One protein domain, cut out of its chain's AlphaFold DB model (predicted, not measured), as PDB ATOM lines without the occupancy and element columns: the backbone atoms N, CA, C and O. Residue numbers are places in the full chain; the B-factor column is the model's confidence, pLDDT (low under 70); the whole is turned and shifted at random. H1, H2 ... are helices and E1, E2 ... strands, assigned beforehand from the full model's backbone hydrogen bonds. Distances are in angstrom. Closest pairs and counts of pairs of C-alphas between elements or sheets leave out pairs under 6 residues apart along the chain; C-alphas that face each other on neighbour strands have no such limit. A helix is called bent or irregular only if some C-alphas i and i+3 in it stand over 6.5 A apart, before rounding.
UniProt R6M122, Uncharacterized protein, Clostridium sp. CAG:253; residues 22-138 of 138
ATOM      1  N   GLU A  22     172.893 133.021 146.842       80.88
ATOM      2  CA  GLU A  22     171.529 132.919 146.288       80.88
ATOM      3  C   GLU A  22     170.436 132.860 147.358       80.88
ATOM      4  O   GLU A  22     169.360 133.429 147.188       80.88
ATOM      5  N   TRP A  23     170.696 132.206 148.493       86.69
ATOM      6  CA  TRP A  23     169.695 132.016 149.543       86.69
ATOM      7  C   TRP A  23     170.271 132.376 150.911       86.69
ATOM      8  O   TRP A  23     171.244 131.772 151.370       86.69
ATOM      9  N   PHE A  24     169.646 133.345 151.580       88.06
ATOM     10  CA  PHE A  24     169.949 133.710 152.962       88.06
ATOM     11  C   PHE A  24     168.831 133.191 153.854       88.06
ATOM     12  O   PHE A  24     167.682 133.625 153.756       88.06
ATOM     13  N   VAL A  25     169.170 132.240 154.716       89.81
ATOM     14  CA  VAL A  25     168.228 131.623 155.647       89.81
ATOM     15  C   VAL A  25     168.631 132.032 157.049       89.81
ATOM     16  O   VAL A  25     169.731 131.711 157.495       89.81
ATOM     17  N   THR A  26     167.739 132.718 157.760       88.31
ATOM     18  CA  THR A  26     167.973 133.079 159.154       88.31
ATOM     19  C   THR A  26     166.821 132.637 160.048       88.31
ATOM     20  O   THR A  26     165.647 132.901 159.789       88.31
ATOM     21  N   PHE A  27     167.155 131.962 161.146       87.38
ATOM     22  CA  PHE A  27     166.202 131.609 162.194       87.38
ATOM     23  C   PHE A  27     166.090 132.770 163.197       87.38
ATOM     24  O   PHE A  27     166.387 132.622 164.375       87.38
ATOM     25  N   THR A  28     165.713 133.958 162.712       85.62
ATOM     26  CA  THR A  28     165.687 135.195 163.515       85.62
ATOM     27  C   THR A  28     164.268 135.744 163.668       85.62
ATOM     28  O   THR A  28     163.545 135.931 162.686       85.62
ATOM     29  N   CYS A  29     163.891 136.027 164.920       86.56
ATOM     30  CA  CYS A  29     162.640 136.676 165.318       86.56
ATOM     31  C   CYS A  29     162.492 138.076 164.701       86.56
ATOM     32  O   CYS A  29     163.455 138.838 164.683       86.56
ATOM     33  N   ASN A  30     161.275 138.463 164.308       85.69
ATOM     34  CA  ASN A  30     160.936 139.799 163.779       85.69
ATOM     35  C   ASN A  30     161.757 140.280 162.554       85.69
ATOM     36  O   ASN A  30     161.608 141.430 162.145       85.69
ATOM     37  N   PHE A  31     162.598 139.437 161.947       84.94
ATOM     38  CA  PHE A  31     163.536 139.823 160.888       84.94
ATOM     39  C   PHE A  31     162.847 140.283 159.596       84.94
ATOM     40  O   PHE A  31     163.270 141.253 158.976       84.94
ATOM     41  N   LEU A  32     161.750 139.623 159.213       87.69
ATOM     42  CA  LEU A  32     160.951 139.987 158.036       87.69
ATOM     43  C   LEU A  32     159.620 140.636 158.424       87.69
ATOM     44  O   LEU A  32     158.634 140.482 157.711       87.69
ATOM     45  N   LYS A  33     159.547 141.317 159.572       84.56
ATOM     46  CA  LYS A  33     158.293 141.901 160.081       84.56
ATOM     47  C   LYS A  33     157.733 143.026 159.197       84.56
ATOM     48  O   LYS A  33     156.514 143.165 159.123       84.56
ATOM     49  N   GLY A  34     158.610 143.784 158.537       78.88
ATOM     50  CA  GLY A  34     158.250 144.917 157.680       78.88
ATOM     51  C   GLY A  34     157.701 144.550 156.293       78.88
ATOM     52  O   GLY A  34     157.661 143.384 155.891       78.88
ATOM     53  N   GLY A  35     157.270 145.574 155.557       75.31
ATOM     54  CA  GLY A  35     156.848 145.503 154.158       75.31
ATOM     55  C   GLY A  35     158.014 145.525 153.162       75.31
ATOM     56  O   GLY A  35     159.179 145.640 153.537       75.31
ATOM     57  N   LEU A  36     157.702 145.443 151.860       77.12
ATOM     58  CA  LEU A  36     158.705 145.396 150.780       77.12
ATOM     59  C   LEU A  36     159.687 146.582 150.799       77.12
ATOM     60  O   LEU A  36     160.866 146.378 150.534       77.12
ATOM     61  N   SER A  37     159.228 147.785 151.151       73.19
ATOM     62  CA  SER A  37     160.072 148.980 151.311       73.19
ATOM     63  C   SER A  37     161.097 148.844 152.444       73.19
ATOM     64  O   SER A  37     162.220 149.324 152.328       73.19
ATOM     65  N   GLU A  38     160.739 148.151 153.525       76.19
ATOM     66  CA  GLU A  38     161.592 147.978 154.703       76.19
ATOM     67  C   GLU A  38     162.610 146.846 154.528       76.19
ATOM     68  O   GLU A  38     163.706 146.935 155.069       76.19
ATOM     69  N   VAL A  39     162.290 145.794 153.761       76.75
ATOM     70  CA  VAL A  39     163.184 144.628 153.585       76.75
ATOM     71  C   VAL A  39     163.885 144.565 152.223       76.75
ATOM     72  O   VAL A  39     164.922 143.917 152.098       76.75
ATOM     73  N   GLY A  40     163.352 145.236 151.199       73.69
ATOM     74  CA  GLY A  40     163.811 145.104 149.814       73.69
ATOM     75  C   GLY A  40     165.250 145.562 149.588       73.69
ATOM     76  O   GLY A  40     165.989 144.930 148.836       73.69
ATOM     77  N   HIS A  41     165.703 146.581 150.325       74.75
ATOM     78  CA  HIS A  41     167.077 147.088 150.250       74.75
ATOM     79  C   HIS A  41     168.154 146.028 150.579       74.75
ATOM     80  O   HIS A  41     169.310 146.196 150.182       74.75
ATOM     81  N   MET A  42     167.786 144.930 151.258       72.56
ATOM     82  CA  MET A  42     168.677 143.798 151.546       72.56
ATOM     83  C   MET A  42     168.939 142.890 150.326       72.56
ATOM     84  O   MET A  42     169.876 142.094 150.334       72.56
ATOM     85  N   ALA A  43     168.120 142.975 149.272       72.19
ATOM     86  CA  ALA A  43     168.045 141.971 148.208       72.19
ATOM     87  C   ALA A  43     168.836 142.327 146.932       72.19
ATOM     88  O   ALA A  43     168.291 142.418 145.828       72.19
ATOM     89  N   LYS A  44     170.153 142.515 147.048       71.81
ATOM     90  CA  LYS A  44     171.036 142.858 145.915       71.81
ATOM     91  C   LYS A  44     171.503 141.626 145.128       71.81
ATOM     92  O   LYS A  44     172.691 141.342 145.048       71.81
ATOM     93  N   GLY A  45     170.543 140.931 144.522       71.69
ATOM     94  CA  GLY A  45     170.763 139.791 143.620       71.69
ATOM     95  C   GLY A  45     170.302 138.443 144.174       71.69
ATOM     96  O   GLY A  45     170.109 137.496 143.417       71.69
ATOM     97  N   ILE A  46     170.025 138.386 145.476       81.12
ATOM     98  CA  ILE A  46     169.581 137.178 146.171       81.12
ATOM     99  C   ILE A  46     168.244 136.627 145.637       81.12
ATOM    100  O   ILE A  46     167.291 137.380 145.422       81.12
ATOM    101  N   HIS A  47     168.156 135.304 145.485       87.00
ATOM    102  CA  HIS A  47     166.946 134.586 145.068       87.00
ATOM    103  C   HIS A  47     165.896 134.587 146.188       87.00
ATOM    104  O   HIS A  47     164.722 134.882 145.952       87.00
ATOM    105  N   SER A  48     166.297 134.308 147.438       89.31
ATOM    106  CA  SER A  48     165.384 134.390 148.592       89.31
ATOM    107  C   SER A  48     166.047 134.757 149.922       89.31
ATOM    108  O   SER A  48     167.111 134.233 150.264       89.31
ATOM    109  N   ILE A  49     165.337 135.550 150.722       90.69
ATOM    110  CA  ILE A  49     165.604 135.819 152.137       90.69
ATOM    111  C   ILE A  49     164.507 135.135 152.967       90.69
ATOM    112  O   ILE A  49     163.331 135.466 152.825       90.69
ATOM    113  N   CYS A  50     164.882 134.210 153.850       93.38
ATOM    114  CA  CYS A  50     163.968 133.497 154.749       93.38
ATOM    115  C   CYS A  50     164.156 133.965 156.200       93.38
ATOM    116  O   CYS A  50     165.288 134.035 156.677       93.38
ATOM    117  N   GLY A  51     163.060 134.246 156.910       92.44
ATOM    118  CA  GLY A  51     163.072 134.704 158.304       92.44
ATOM    119  C   GLY A  51     161.672 134.739 158.921       92.44
ATOM    120  O   GLY A  51     160.699 134.357 158.279       92.44
ATOM    121  N   TYR A  52     161.534 135.199 160.164       91.75
ATOM    122  CA  TYR A  52     160.237 135.228 160.852       91.75
ATOM    123  C   TYR A  52     159.716 136.655 161.016       91.75
ATOM    124  O   TYR A  52     160.491 137.583 161.246       91.75
ATOM    125  N   GLN A  53     158.398 136.847 160.902       91.50
ATOM    126  CA  GLN A  53     157.756 138.126 161.237       91.50
ATOM    127  C   GLN A  53     157.475 138.238 162.743       91.50
ATOM    128  O   GLN A  53     157.412 139.341 163.279       91.50
ATOM    129  N   THR A  54     157.324 137.097 163.422       89.88
ATOM    130  CA  THR A  54     157.030 136.984 164.858       89.88
ATOM    131  C   THR A  54     158.250 136.508 165.655       89.88
ATOM    132  O   THR A  54     159.330 136.291 165.102       89.88
ATOM    133  N   VAL A  55     158.088 136.342 166.972       87.25
ATOM    134  CA  VAL A  55     159.044 135.610 167.820       87.25
ATOM    135  C   VAL A  55     158.990 134.103 167.531       87.25
ATOM    136  O   VAL A  55     157.936 133.589 167.145       87.25
ATOM    137  N   ILE A  56     160.117 133.418 167.733       86.88
ATOM    138  CA  ILE A  56     160.288 131.964 167.613       86.88
ATOM    139  C   ILE A  56     161.006 131.399 168.838       86.88
ATOM    140  O   ILE A  56     161.656 132.147 169.572       86.88
ATOM    141  N   LEU A  57     160.962 130.077 169.009       86.81
ATOM    142  CA  LEU A  57     161.939 129.365 169.829       86.81
ATOM    143  C   LEU A  57     163.061 128.839 168.927       86.81
ATOM    144  O   LEU A  57     162.805 128.101 167.978       86.81
ATOM    145  N   LEU A  58     164.313 129.186 169.221       86.19
ATOM    146  CA  LEU A  58     165.460 128.548 168.575       86.19
ATOM    147  C   LEU A  58     165.624 127.127 169.124       86.19
ATOM    148  O   LEU A  58     165.887 126.962 170.313       86.19
ATOM    149  N   VAL A  59     165.501 126.111 168.263       86.62
ATOM    150  CA  VAL A  59     165.706 124.704 168.648       86.62
ATOM    151  C   VAL A  59     166.898 124.079 167.901       86.62
ATOM    152  O   VAL A  59     167.122 124.397 166.729       86.62
ATOM    153  N   PRO A  60     167.696 123.184 168.525       85.31
ATOM    154  CA  PRO A  60     168.994 122.769 167.967       85.31
ATOM    155  C   PRO A  60     168.939 122.037 166.617       85.31
ATOM    156  O   PRO A  60     169.945 121.953 165.914       85.31
ATOM    157  N   ASN A  61     167.786 121.478 166.240       88.94
ATOM    158  CA  ASN A  61     167.627 120.655 165.041       88.94
ATOM    159  C   ASN A  61     167.106 121.409 163.802       88.94
ATOM    160  O   ASN A  61     167.092 120.793 162.735       88.94
ATOM    161  N   MET A  62     166.737 122.699 163.877       89.38
ATOM    162  CA  MET A  62     166.118 123.431 162.747       89.38
ATOM    163  C   MET A  62     166.932 123.330 161.449       89.38
ATOM    164  O   MET A  62     166.402 122.960 160.402       89.38
ATOM    165  N   GLY A  63     168.248 123.565 161.519       88.69
ATOM    166  CA  GLY A  63     169.137 123.442 160.359       88.69
ATOM    167  C   GLY A  63     169.216 122.014 159.800       88.69
ATOM    168  O   GLY A  63     169.221 121.827 158.585       88.69
ATOM    169  N   LYS A  64     169.209 120.986 160.663       92.88
ATOM    170  CA  LYS A  64     169.213 119.572 160.242       92.88
ATOM    171  C   LYS A  64     167.904 119.197 159.542       92.88
ATOM    172  O   LYS A  64     167.942 118.547 158.498       92.88
ATOM    173  N   VAL A  65     166.771 119.633 160.096       94.81
ATOM    174  CA  VAL A  65     165.430 119.426 159.534       94.81
ATOM    175  C   VAL A  65     165.313 120.086 158.159       94.81
ATOM    176  O   VAL A  65     164.926 119.421 157.194       94.81
ATOM    177  N   MET A  66     165.733 121.348 158.033       95.06
ATOM    178  CA  MET A  66     165.699 122.065 156.758       95.06
ATOM    179  C   MET A  66     166.628 121.436 155.716       95.06
ATOM    180  O   MET A  66     166.200 121.190 154.593       95.06
ATOM    181  N   CYS A  67     167.865 121.079 156.079       93.06
ATOM    182  CA  CYS A  67     168.779 120.368 155.181       93.06
ATOM    183  C   CYS A  67     168.209 119.022 154.704       93.06
ATOM    184  O   CYS A  67     168.358 118.672 153.535       93.06
ATOM    185  N   GLY A  68     167.529 118.275 155.581       93.94
ATOM    186  CA  GLY A  68     166.847 117.030 155.217       93.94
ATOM    187  C   GLY A  68     165.691 117.239 154.232       93.94
ATOM    188  O   GLY A  68     165.457 116.383 153.384       93.94
ATOM    189  N   LYS A  69     164.998 118.380 154.309       95.00
ATOM    190  CA  LYS A  69     163.944 118.786 153.366       95.00
ATOM    191  C   LYS A  69     164.513 119.239 152.020       95.00
ATOM    192  O   LYS A  69     164.096 118.727 150.988       95.00
ATOM    193  N   LEU A  70     165.519 120.113 152.026       93.44
ATOM    194  CA  LEU A  70     166.207 120.589 150.818       93.44
ATOM    195  C   LEU A  70     166.780 119.428 149.985       93.44
ATOM    196  O   LEU A  70     166.608 119.391 148.770       93.44
ATOM    197  N   LYS A  71     167.369 118.418 150.643       92.25
ATOM    198  CA  LYS A  71     167.881 117.198 149.988       92.25
ATOM    199  C   LYS A  71     166.803 116.280 149.386       92.25
ATOM    200  O   LYS A  71     167.152 115.327 148.698       92.25
ATOM    201  N   LYS A  72     165.512 116.547 149.620       92.81
ATOM    202  CA  LYS A  72     164.388 115.868 148.947       92.81
ATOM    203  C   LYS A  72     163.921 116.595 147.675       92.81
ATOM    204  O   LYS A  72     162.955 116.155 147.065       92.81
ATOM    205  N   GLY A  73     164.564 117.700 147.282       91.12
ATOM    206  CA  GLY A  73     164.204 118.440 146.065       91.12
ATOM    207  C   GLY A  73     162.927 119.276 146.170       91.12
ATOM    208  O   GLY A  73     162.302 119.563 145.149       91.12
ATOM    209  N   ILE A  74     162.534 119.693 147.379       94.31
ATOM    210  CA  ILE A  74     161.526 120.755 147.553       94.31
ATOM    211  C   ILE A  74     162.201 122.132 147.524       94.31
ATOM    212  O   ILE A  74     163.409 122.236 147.764       94.31
ATOM    213  N   SER A  75     161.450 123.190 147.209       95.19
ATOM    214  CA  SER A  75     162.019 124.540 147.105       95.19
ATOM    215  C   SER A  75     162.520 125.068 148.451       95.19
ATOM    216  O   SER A  75     162.086 124.629 149.519       95.19
ATOM    217  N   VAL A  76     163.416 126.058 148.419       94.94
ATOM    218  CA  VAL A  76     163.959 126.709 149.625       94.94
ATOM    219  C   VAL A  76     162.840 127.313 150.480       94.94
ATOM    220  O   VAL A  76     162.835 127.144 151.701       94.94
ATOM    221  N   LYS A  77     161.844 127.926 149.829       95.88
ATOM    222  CA  LYS A  77     160.634 128.470 150.459       95.88
ATOM    223  C   LYS A  77     159.830 127.390 151.194       95.88
ATOM    224  O   LYS A  77     159.507 127.554 152.368       95.88
ATOM    225  N   GLU A  78     159.528 126.281 150.519       96.69
ATOM    226  CA  GLU A  78     158.773 125.162 151.103       96.69
ATOM    227  C   GLU A  78     159.549 124.496 152.244       96.69
ATOM    228  O   GLU A  78     158.981 124.216 153.298       96.69
ATOM    229  N   ALA A  79     160.861 124.301 152.076       96.69
ATOM    230  CA  ALA A  79     161.728 123.750 153.111       96.69
ATOM    231  C   ALA A  79     161.782 124.634 154.361       96.69
ATOM    232  O   ALA A  79     161.805 124.098 155.469       96.69
ATOM    233  N   PHE A  80     161.772 125.962 154.209       96.31
ATOM    234  CA  PHE A  80     161.745 126.886 155.340       96.31
ATOM    235  C   PHE A  80     160.407 126.829 156.089       96.31
ATOM    236  O   PHE A  80     160.402 126.595 157.297       96.31
ATOM    237  N   PHE A  81     159.275 126.947 155.386       96.19
ATOM    238  CA  PHE A  81     157.945 126.887 156.009       96.19
ATOM    239  C   PHE A  81     157.660 125.536 156.674       96.19
ATOM    240  O   PHE A  81     157.245 125.501 157.828       96.19
ATOM    241  N   ALA A  82     157.986 124.422 156.017       95.81
ATOM    242  CA  ALA A  82     157.842 123.100 156.618       95.81
ATOM    243  C   ALA A  82     158.844 122.848 157.768       95.81
ATOM    244  O   ALA A  82     158.637 121.947 158.577       95.81
ATOM    245  N   THR A  83     159.945 123.604 157.859       95.12
ATOM    246  CA  THR A  83     160.823 123.573 159.044       95.12
ATOM    247  C   THR A  83     160.214 124.367 160.192       95.12
ATOM    248  O   THR A  83     160.275 123.901 161.326       95.12
ATOM    249  N   ALA A  84     159.605 125.525 159.920       92.69
ATOM    250  CA  ALA A  84     158.867 126.281 160.928       92.69
ATOM    251  C   ALA A  84     157.748 125.424 161.546       92.69
ATOM    252  O   ALA A  84     157.729 125.260 162.763       92.69
ATOM    253  N   ASP A  85     156.914 124.788 160.714       92.38
ATOM    254  CA  ASP A  85     155.817 123.925 161.177       92.38
ATOM    255  C   ASP A  85     156.283 122.739 162.037       92.38
ATOM    256  O   ASP A  85     155.680 122.427 163.063       92.38
ATOM    257  N   GLU A  86     157.360 122.060 161.632       92.88
ATOM    258  CA  GLU A  86     157.821 120.841 162.308       92.88
ATOM    259  C   GLU A  86     158.570 121.126 163.619       92.88
ATOM    260  O   GLU A  86     158.582 120.289 164.517       92.88
ATOM    261  N   THR A  87     159.237 122.281 163.727       90.94
ATOM    262  CA  THR A  87     160.207 122.532 164.812       90.94
ATOM    263  C   THR A  87     159.739 123.513 165.877       90.94
ATOM    264  O   THR A  87     160.359 123.582 166.938       90.94
ATOM    265  N   GLN A  88     158.676 124.279 165.628       87.81
ATOM    266  CA  GLN A  88     158.180 125.263 166.586       87.81
ATOM    267  C   GLN A  88     157.159 124.623 167.546       87.81
ATOM    268  O   GLN A  88     156.130 124.127 167.096       87.81
ATOM    269  N   PRO A  89     157.404 124.641 168.874       78.12
ATOM    270  CA  PRO A  89     156.569 123.934 169.850       78.12
ATOM    271  C   PRO A  89     155.338 124.733 170.313       78.12
ATOM    272  O   PRO A  89     154.689 124.342 171.277       78.12
ATOM    273  N   TRP A  90     155.054 125.881 169.696       71.62
ATOM    274  CA  TRP A  90     153.989 126.804 170.097       71.62
ATOM    275  C   TRP A  90     153.014 127.008 168.935       71.62
ATOM    276  O   TRP A  90     153.109 128.024 168.245       71.62
ATOM    277  N   LYS A  91     152.092 126.063 168.732       64.69
ATOM    278  CA  LYS A  91     151.067 126.121 167.670       64.69
ATOM    279  C   LYS A  91     149.766 126.801 168.131       64.69
ATOM    280  O   LYS A  91     148.851 127.027 167.347       64.69
ATOM    281  N   ASP A  92     149.676 127.103 169.429       58.50
ATOM    282  CA  ASP A  92     148.399 127.140 170.153       58.50
ATOM    283  C   ASP A  92     148.030 128.522 170.728       58.50
ATOM    284  O   ASP A  92     146.857 128.808 170.952       58.50
ATOM    285  N   ILE A  93     149.023 129.373 171.030       57.38
ATOM    286  CA  ILE A  93     148.843 130.506 171.972       57.38
ATOM    287  C   ILE A  93     148.866 131.880 171.280       57.38
ATOM    288  O   ILE A  93     148.219 132.823 171.726       57.38
ATOM    289  N   TYR A  94     149.614 132.011 170.184       64.06
ATOM    290  CA  TYR A  94     149.705 133.234 169.384       64.06
ATOM    291  C   TYR A  94     150.014 132.835 167.949       64.06
ATOM    292  O   TYR A  94     151.001 132.134 167.742       64.06
ATOM    293  N   GLN A  95     149.249 133.326 166.972       73.69
ATOM    294  CA  GLN A  95     149.514 133.065 165.555       73.69
ATOM    295  C   GLN A  95     150.954 133.482 165.211       73.69
ATOM    296  O   GLN A  95     151.309 134.663 165.299       73.69
ATOM    297  N   ARG A  96     151.812 132.504 164.898       87.38
ATOM    298  CA  ARG A  96     153.204 132.743 164.511       87.38
ATOM    299  C   ARG A  96     153.301 132.807 162.997       87.38
ATOM    300  O   ARG A  96     152.509 132.181 162.302       87.38
ATOM    301  N   THR A  97     154.261 133.569 162.478       91.94
ATOM    302  CA  THR A  97     154.380 133.790 161.032       91.94
ATOM    303  C   THR A  97     155.828 133.698 160.571       91.94
ATOM    304  O   THR A  97     156.673 134.538 160.905       91.94
ATOM    305  N   ALA A  98     156.096 132.693 159.743       93.88
ATOM    306  CA  ALA A  98     157.305 132.576 158.942       93.88
ATOM    307  C   ALA A  98     157.114 133.367 157.643       93.88
ATOM    308  O   ALA A  98     156.002 133.445 157.115       93.88
ATOM    309  N   ALA A  99     158.187 133.940 157.107       95.06
ATOM    310  CA  ALA A  99     158.152 134.691 155.861       95.06
ATOM    311  C   ALA A  99     159.339 134.368 154.947       95.06
ATOM    312  O   ALA A  99     160.434 134.022 155.394       95.06
ATOM    313  N   VAL A 100     159.103 134.513 153.645       94.31
ATOM    314  CA  VAL A 100     160.130 134.415 152.605       94.31
ATOM    315  C   VAL A 100     159.956 135.586 151.651       94.31
ATOM    316  O   VAL A 100     158.959 135.661 150.933       94.31
ATOM    317  N   PHE A 101     160.924 136.499 151.656       91.38
ATOM    318  CA  PHE A 101     161.059 137.544 150.647       91.38
ATOM    319  C   PHE A 101     161.814 136.967 149.442       91.38
ATOM    320  O   PHE A 101     162.868 136.354 149.608       91.38
ATOM    321  N   THR A 102     161.290 137.146 148.233       90.31
ATOM    322  CA  THR A 102     161.849 136.575 146.994       90.31
ATOM    323  C   THR A 102     161.297 137.312 145.763       90.31
ATOM    324  O   THR A 102     160.425 138.176 145.897       90.31
ATOM    325  N   THR A 103     161.796 137.019 144.562       86.88
ATOM    326  CA  THR A 103     161.102 137.370 143.308       86.88
ATOM    327  C   THR A 103     160.042 136.313 142.984       86.88
ATOM    328  O   THR A 103     160.017 135.234 143.573       86.88
ATOM    329  N   LYS A 104     159.141 136.596 142.037       85.69
ATOM    330  CA  LYS A 104     158.183 135.579 141.565       85.69
ATOM    331  C   LYS A 104     158.882 134.390 140.901       85.69
ATOM    332  O   LYS A 104     158.477 133.256 141.135       85.69
ATOM    333  N   ASP A 105     159.936 134.659 140.136       86.88
ATOM    334  CA  ASP A 105     160.684 133.648 139.381       86.88
ATOM    335  C   ASP A 105     161.461 132.711 140.322       86.88
ATOM    336  O   ASP A 105     161.431 131.497 140.152       86.88
ATOM    337  N   CYS A 106     162.049 133.264 141.390       89.25
ATOM    338  CA  CYS A 106     162.789 132.508 142.403       89.25
ATOM    339  C   CYS A 106     161.902 131.790 143.437       89.25
ATOM    340  O   CYS A 106     162.384 131.042 144.293       89.25
ATOM    341  N   ALA A 107     160.581 131.990 143.396       89.75
ATOM    342  CA  ALA A 107     159.666 131.494 144.424       89.75
ATOM    343  C   ALA A 107     159.581 129.957 144.509       89.75
ATOM    344  O   ALA A 107     159.009 129.437 145.473       89.75
ATOM    345  N   THR A 108     160.094 129.234 143.513       92.25
ATOM    346  CA  THR A 108     160.138 127.762 143.430       92.25
ATOM    347  C   THR A 108     161.567 127.205 143.354       92.25
ATOM    348  O   THR A 108     161.736 126.004 143.110       92.25
ATOM    349  N   ASP A 109     162.584 128.035 143.613       90.69
ATOM    350  CA  ASP A 109     163.991 127.638 143.531       90.69
ATOM    351  C   ASP A 109     164.358 126.532 144.508       90.69
ATOM    352  O   ASP A 109     163.972 126.528 145.682       90.69
ATOM    353  N   ARG A 110     165.175 125.603 144.018       90.94
ATOM    354  CA  ARG A 110     165.739 124.489 144.782       90.94
ATOM    355  C   ARG A 110     167.241 124.679 144.912       90.94
ATOM    356  O   ARG A 110     167.867 125.274 144.041       90.94
ATOM    357  N   ILE A 111     167.846 124.124 145.958       88.19
ATOM    358  CA  ILE A 111     169.310 124.136 146.071       88.19
ATOM    359  C   ILE A 111     169.976 123.371 144.916       88.19
ATOM    360  O   ILE A 111     169.422 122.404 144.386       88.19
ATOM    361  N   TRP A 112     171.191 123.798 144.563       82.25
ATOM    362  CA  TRP A 112     172.004 123.218 143.493       82.25
ATOM    363  C   TRP A 112     172.075 121.686 143.564       82.25
ATOM    364  O   TRP A 112     172.391 121.117 144.609       82.25
ATOM    365  N   GLY A 113     171.795 121.029 142.436       86.38
ATOM    366  CA  GLY A 113     171.800 119.567 142.311       86.38
ATOM    367  C   GLY A 113     170.496 118.864 142.712       86.38
ATOM    368  O   GLY A 113     170.416 117.650 142.562       86.38
ATOM    369  N   TYR A 114     169.474 119.594 143.177       86.69
ATOM    370  CA  TYR A 114     168.186 119.019 143.606       86.69
ATOM    371  C   TYR A 114     166.980 119.513 142.784       86.69
ATOM    372  O   TYR A 114     165.837 119.338 143.195       86.69
ATOM    373  N   GLY A 115     167.228 120.120 141.620       84.44
ATOM    374  CA  GLY A 115     166.228 120.612 140.666       84.44
ATOM    375  C   GLY A 115     166.662 121.940 140.044       84.44
ATOM    376  O   GLY A 115     167.827 122.311 140.177       84.44
ATOM    377  N   SER A 116     165.744 122.646 139.383       85.12
ATOM    378  CA  SER A 116     166.029 123.928 138.721       85.12
ATOM    379  C   SER A 116     166.228 125.096 139.696       85.12
ATOM    380  O   SER A 116     165.630 125.131 140.777       85.12
ATOM    381  N   GLN A 117     167.032 126.060 139.250       85.31
ATOM    382  CA  GLN A 117     167.216 127.401 139.806       85.31
ATOM    383  C   GLN A 117     166.823 128.417 138.725       85.31
ATOM    384  O   GLN A 117     167.068 128.166 137.543       85.31
ATOM    385  N   ALA A 118     166.241 129.545 139.115       84.00
ATOM    386  CA  ALA A 118     166.138 130.730 138.277       84.00
ATOM    387  C   ALA A 118     167.520 131.375 138.050       84.00
ATOM    388  O   ALA A 118     168.475 131.128 138.792       84.00
ATOM    389  N   ASP A 119     167.616 132.223 137.025       79.81
ATOM    390  CA  ASP A 119     168.804 133.044 136.787       79.81
ATOM    391  C   ASP A 119     168.994 134.090 137.899       79.81
ATOM    392  O   ASP A 119     168.029 134.634 138.446       79.81
ATOM    393  N   ASP A 120     170.257 134.416 138.188       71.94
ATOM    394  CA  ASP A 120     170.639 135.363 139.238       71.94
ATOM    395  C   ASP A 120     169.915 136.711 139.066       71.94
ATOM    396  O   ASP A 120     169.969 137.368 138.017       71.94
ATOM    397  N   THR A 121     169.195 137.135 140.108       68.12
ATOM    398  CA  THR A 121     168.278 138.267 139.965       68.12
ATOM    399  C   THR A 121     169.047 139.576 139.767       68.12
ATOM    400  O   THR A 121     170.054 139.844 140.421       68.12
ATOM    401  N   LYS A 122     168.550 140.469 138.898       66.81
ATOM    402  CA  LYS A 122     169.074 141.849 138.855       66.81
ATOM    403  C   LYS A 122     168.946 142.489 140.251       66.81
ATOM    404  O   LYS A 122     167.896 142.262 140.868       66.81
ATOM    405  N   PRO A 123     169.921 143.304 140.711       65.38
ATOM    406  CA  PRO A 123     169.892 143.951 142.023       65.38
ATOM    407  C   PRO A 123     168.557 144.631 142.330       65.38
ATOM    408  O   PRO A 123     167.884 145.102 141.410       65.38
ATOM    409  N   TYR A 124     168.190 144.692 143.616       63.53
ATOM    410  CA  TYR A 124     166.950 145.330 144.049       63.53
ATOM    411  C   TYR A 124     166.772 146.719 143.430       63.53
ATOM    412  O   TYR A 124     167.610 147.609 143.584       63.53
ATOM    413  N   SER A 125     165.628 146.885 142.782       63.28
ATOM    414  CA  SER A 125     165.021 148.167 142.483       63.28
ATOM    415  C   SER A 125     163.629 148.166 143.101       63.28
ATOM    416  O   SER A 125     162.983 147.120 143.185       63.28
ATOM    417  N   GLU A 126     163.130 149.344 143.468       59.94
ATOM    418  CA  GLU A 126     161.763 149.540 143.980       59.94
ATOM    419  C   GLU A 126     160.678 149.335 142.900       59.94
ATOM    420  O   GLU A 126     159.531 149.737 143.075       59.94
ATOM    421  N   ALA A 127     161.029 148.703 141.772       60.31
ATOM    422  CA  ALA A 127     160.132 148.393 140.671       60.31
ATOM    423  C   ALA A 127     158.923 147.576 141.179       60.31
ATOM    424  O   ALA A 127     159.100 146.430 141.621       60.31
ATOM    425  N   PRO A 128     157.695 148.129 141.112       57.12
ATOM    426  CA  PRO A 128     156.518 147.475 141.666       57.12
ATOM    427  C   PRO A 128     156.290 146.077 141.080       57.12
ATOM    428  O   PRO A 128     156.368 145.862 139.873       57.12
ATOM    429  N   GLY A 129     155.971 145.109 141.942       66.25
ATOM    430  CA  GLY A 129     155.476 143.790 141.530       66.25
ATOM    431  C   GLY A 129     156.516 142.732 141.130       66.25
ATOM    432  O   GLY A 129     156.096 141.607 140.836       66.25
ATOM    433  N   LYS A 130     157.826 143.039 141.151       77.19
ATOM    434  CA  LYS A 130     158.910 142.044 140.958       77.19
ATOM    435  C   LYS A 130     159.138 141.174 142.203       77.19
ATOM    436  O   LYS A 130     159.312 139.962 142.083       77.19
ATOM    437  N   TYR A 131     159.126 141.795 143.382       83.00
ATOM    438  CA  TYR A 131     159.363 141.143 144.673       83.00
ATOM    439  C   TYR A 131     158.058 140.839 145.416       83.00
ATOM    440  O   TYR A 131     157.059 141.546 145.266       83.00
ATOM    441  N   ILE A 132     158.079 139.782 146.224       88.25
ATOM    442  CA  ILE A 132     156.946 139.282 147.003       88.25
ATOM    443  C   ILE A 132     157.427 138.755 148.361       88.25
ATOM    444  O   ILE A 132     158.513 138.189 148.472       88.25
ATOM    445  N   ILE A 133     156.603 138.934 149.397       91.62
ATOM    446  CA  ILE A 133     156.777 138.292 150.705       91.62
ATOM    447  C   ILE A 133     155.705 137.210 150.826       91.62
ATOM    448  O   ILE A 133     154.531 137.518 151.032       91.62
ATOM    449  N   TYR A 134     156.105 135.947 150.711       94.06
ATOM    450  CA  TYR A 134     155.250 134.833 151.112       94.06
ATOM    451  C   TYR A 134     155.214 134.752 152.635       94.06
ATOM    452  O   TYR A 134     156.229 134.983 153.292       94.06
ATOM    453  N   LYS A 135     154.057 134.389 153.187       94.44
ATOM    454  CA  LYS A 135     153.849 134.194 154.623       94.44
ATOM    455  C   LYS A 135     153.246 132.819 154.869       94.44
ATOM    456  O   LYS A 135     152.408 132.374 154.089       94.44
ATOM    457  N   TYR A 136     153.645 132.189 155.963       92.94
ATOM    458  CA  TYR A 136     153.070 130.940 156.440       92.94
ATOM    459  C   TYR A 136     152.815 131.048 157.939       92.94
ATOM    460  O   TYR A 136     153.713 131.442 158.687       92.94
ATOM    461  N   ASN A 137     151.589 130.727 158.348       90.50
ATOM    462  CA  ASN A 137     151.198 130.687 159.749       90.50
ATOM    463  C   ASN A 137     151.286 129.246 160.256       90.50
ATOM    464  O   ASN A 137     150.829 128.340 159.559       90.50
ATOM    465  N   TYR A 138     151.875 129.077 161.437       81.19
ATOM    466  CA  TYR A 138     152.194 127.799 162.078       81.19
ATOM    467  C   TYR A 138     151.981 127.875 163.597       81.19
ATOM    468  O   TYR A 138     151.835 129.019 164.100       81.19
TER     469      TYR A 138
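AT A GLANCE: This is residues 22 to 138 of the 138 residues of an uncharacterized protein of Clostridium sp. CAG:253 (UniProt R6M122). A four-stranded sheet has the long helix H3 along one face, and H2, which is not on the sheet, packs beside H3 and forms a helical hairpin with it. The short, irregular H1 packs on the opposite face, and the unnamed residues 109 to 130 loop past one end of the sheet from the H3 face to the H1 face. The 117 printed residues hold E1, H1, E2, H2, H3, E3, H4 and E4 in that order; the sheet, E1 E2 E3 E4 across, is mixed. The class is mixed, helices and strands, with 55 residues, under half, in named elements. The whole is compact, with a radius of gyration of the C-alphas of 13.8 A, and flat, spanning 38 by 33 by 18 A.

HOW THE PARTS SIT: E1, residues 22 to 25, is an edge strand parallel to E2, residues 48 to 52, with N 50 and O 24 at 2.9 A. Between them comes H1, residues 36 to 42, in a strand-helix-strand unit, two parallel neighbour strands joined through a helix, with a right-handed crossover. H1 is on the sheet at a height of 9.1 A; C-alphas 38 and 41 are 7.1 A apart, and it is irregular. H2, residues 62 to 70, is not on the sheet. It touches H3, residues 76 to 87, at a steep tilt of 44 degrees, opposite ways; the closest C-alphas are those of Lys 69 and Ala 79, 5.4 A. H3 is on the face opposite H1, over E2 and E3, residues 97 to 103, at a height of 8.4 A. On the local plane it stands at 10 degrees to E2, along the strands. E3 is antiparallel to E2, with N 49 and O 101 at 2.8 A, and to the edge strand E4, residues 131 to 137, with N 98 and O 136 at 2.9 A. H4, residues 105 to 108, is on the same face as H3 and irregular, C-alphas 105 and 108 being 7.2 A apart. H3 and H4 only just touch, with 3 pairs of C-alphas within 8 A, the closest being Lys 77 and Ala 107, 6.8 A. In H2 and H3 every O i to N i+4 pair is within hydrogen-bond range, in H1 1 of 3, beside 1 of 4 O i to N i+3 pairs; H4 is too short for an O i to N i+4 pair.

IN THESE COORDINATES: E1, 10.0 A long, begins at C-alpha 22, (171.529, 132.919, 146.288). H1 measures 10.1 A, E2 13.3 A, H2 12.3 A and H4 7.2 A. H3, 16.2 A, begins at C-alpha 76, (163.959, 126.709, 149.625). E3 measures 19.3 A; E4, 20.1 A, ends at C-alpha 137, (151.198, 130.687, 159.749).

THE WHOLE: The C-alphas of Ile 93 and Asp 119 are the two farthest apart, 40.5 A. The printed part has no cut, and the one long link is H4 to E4, 22 residues. Residues 91 to 94 and 121 to 129 have pLDDT under 70.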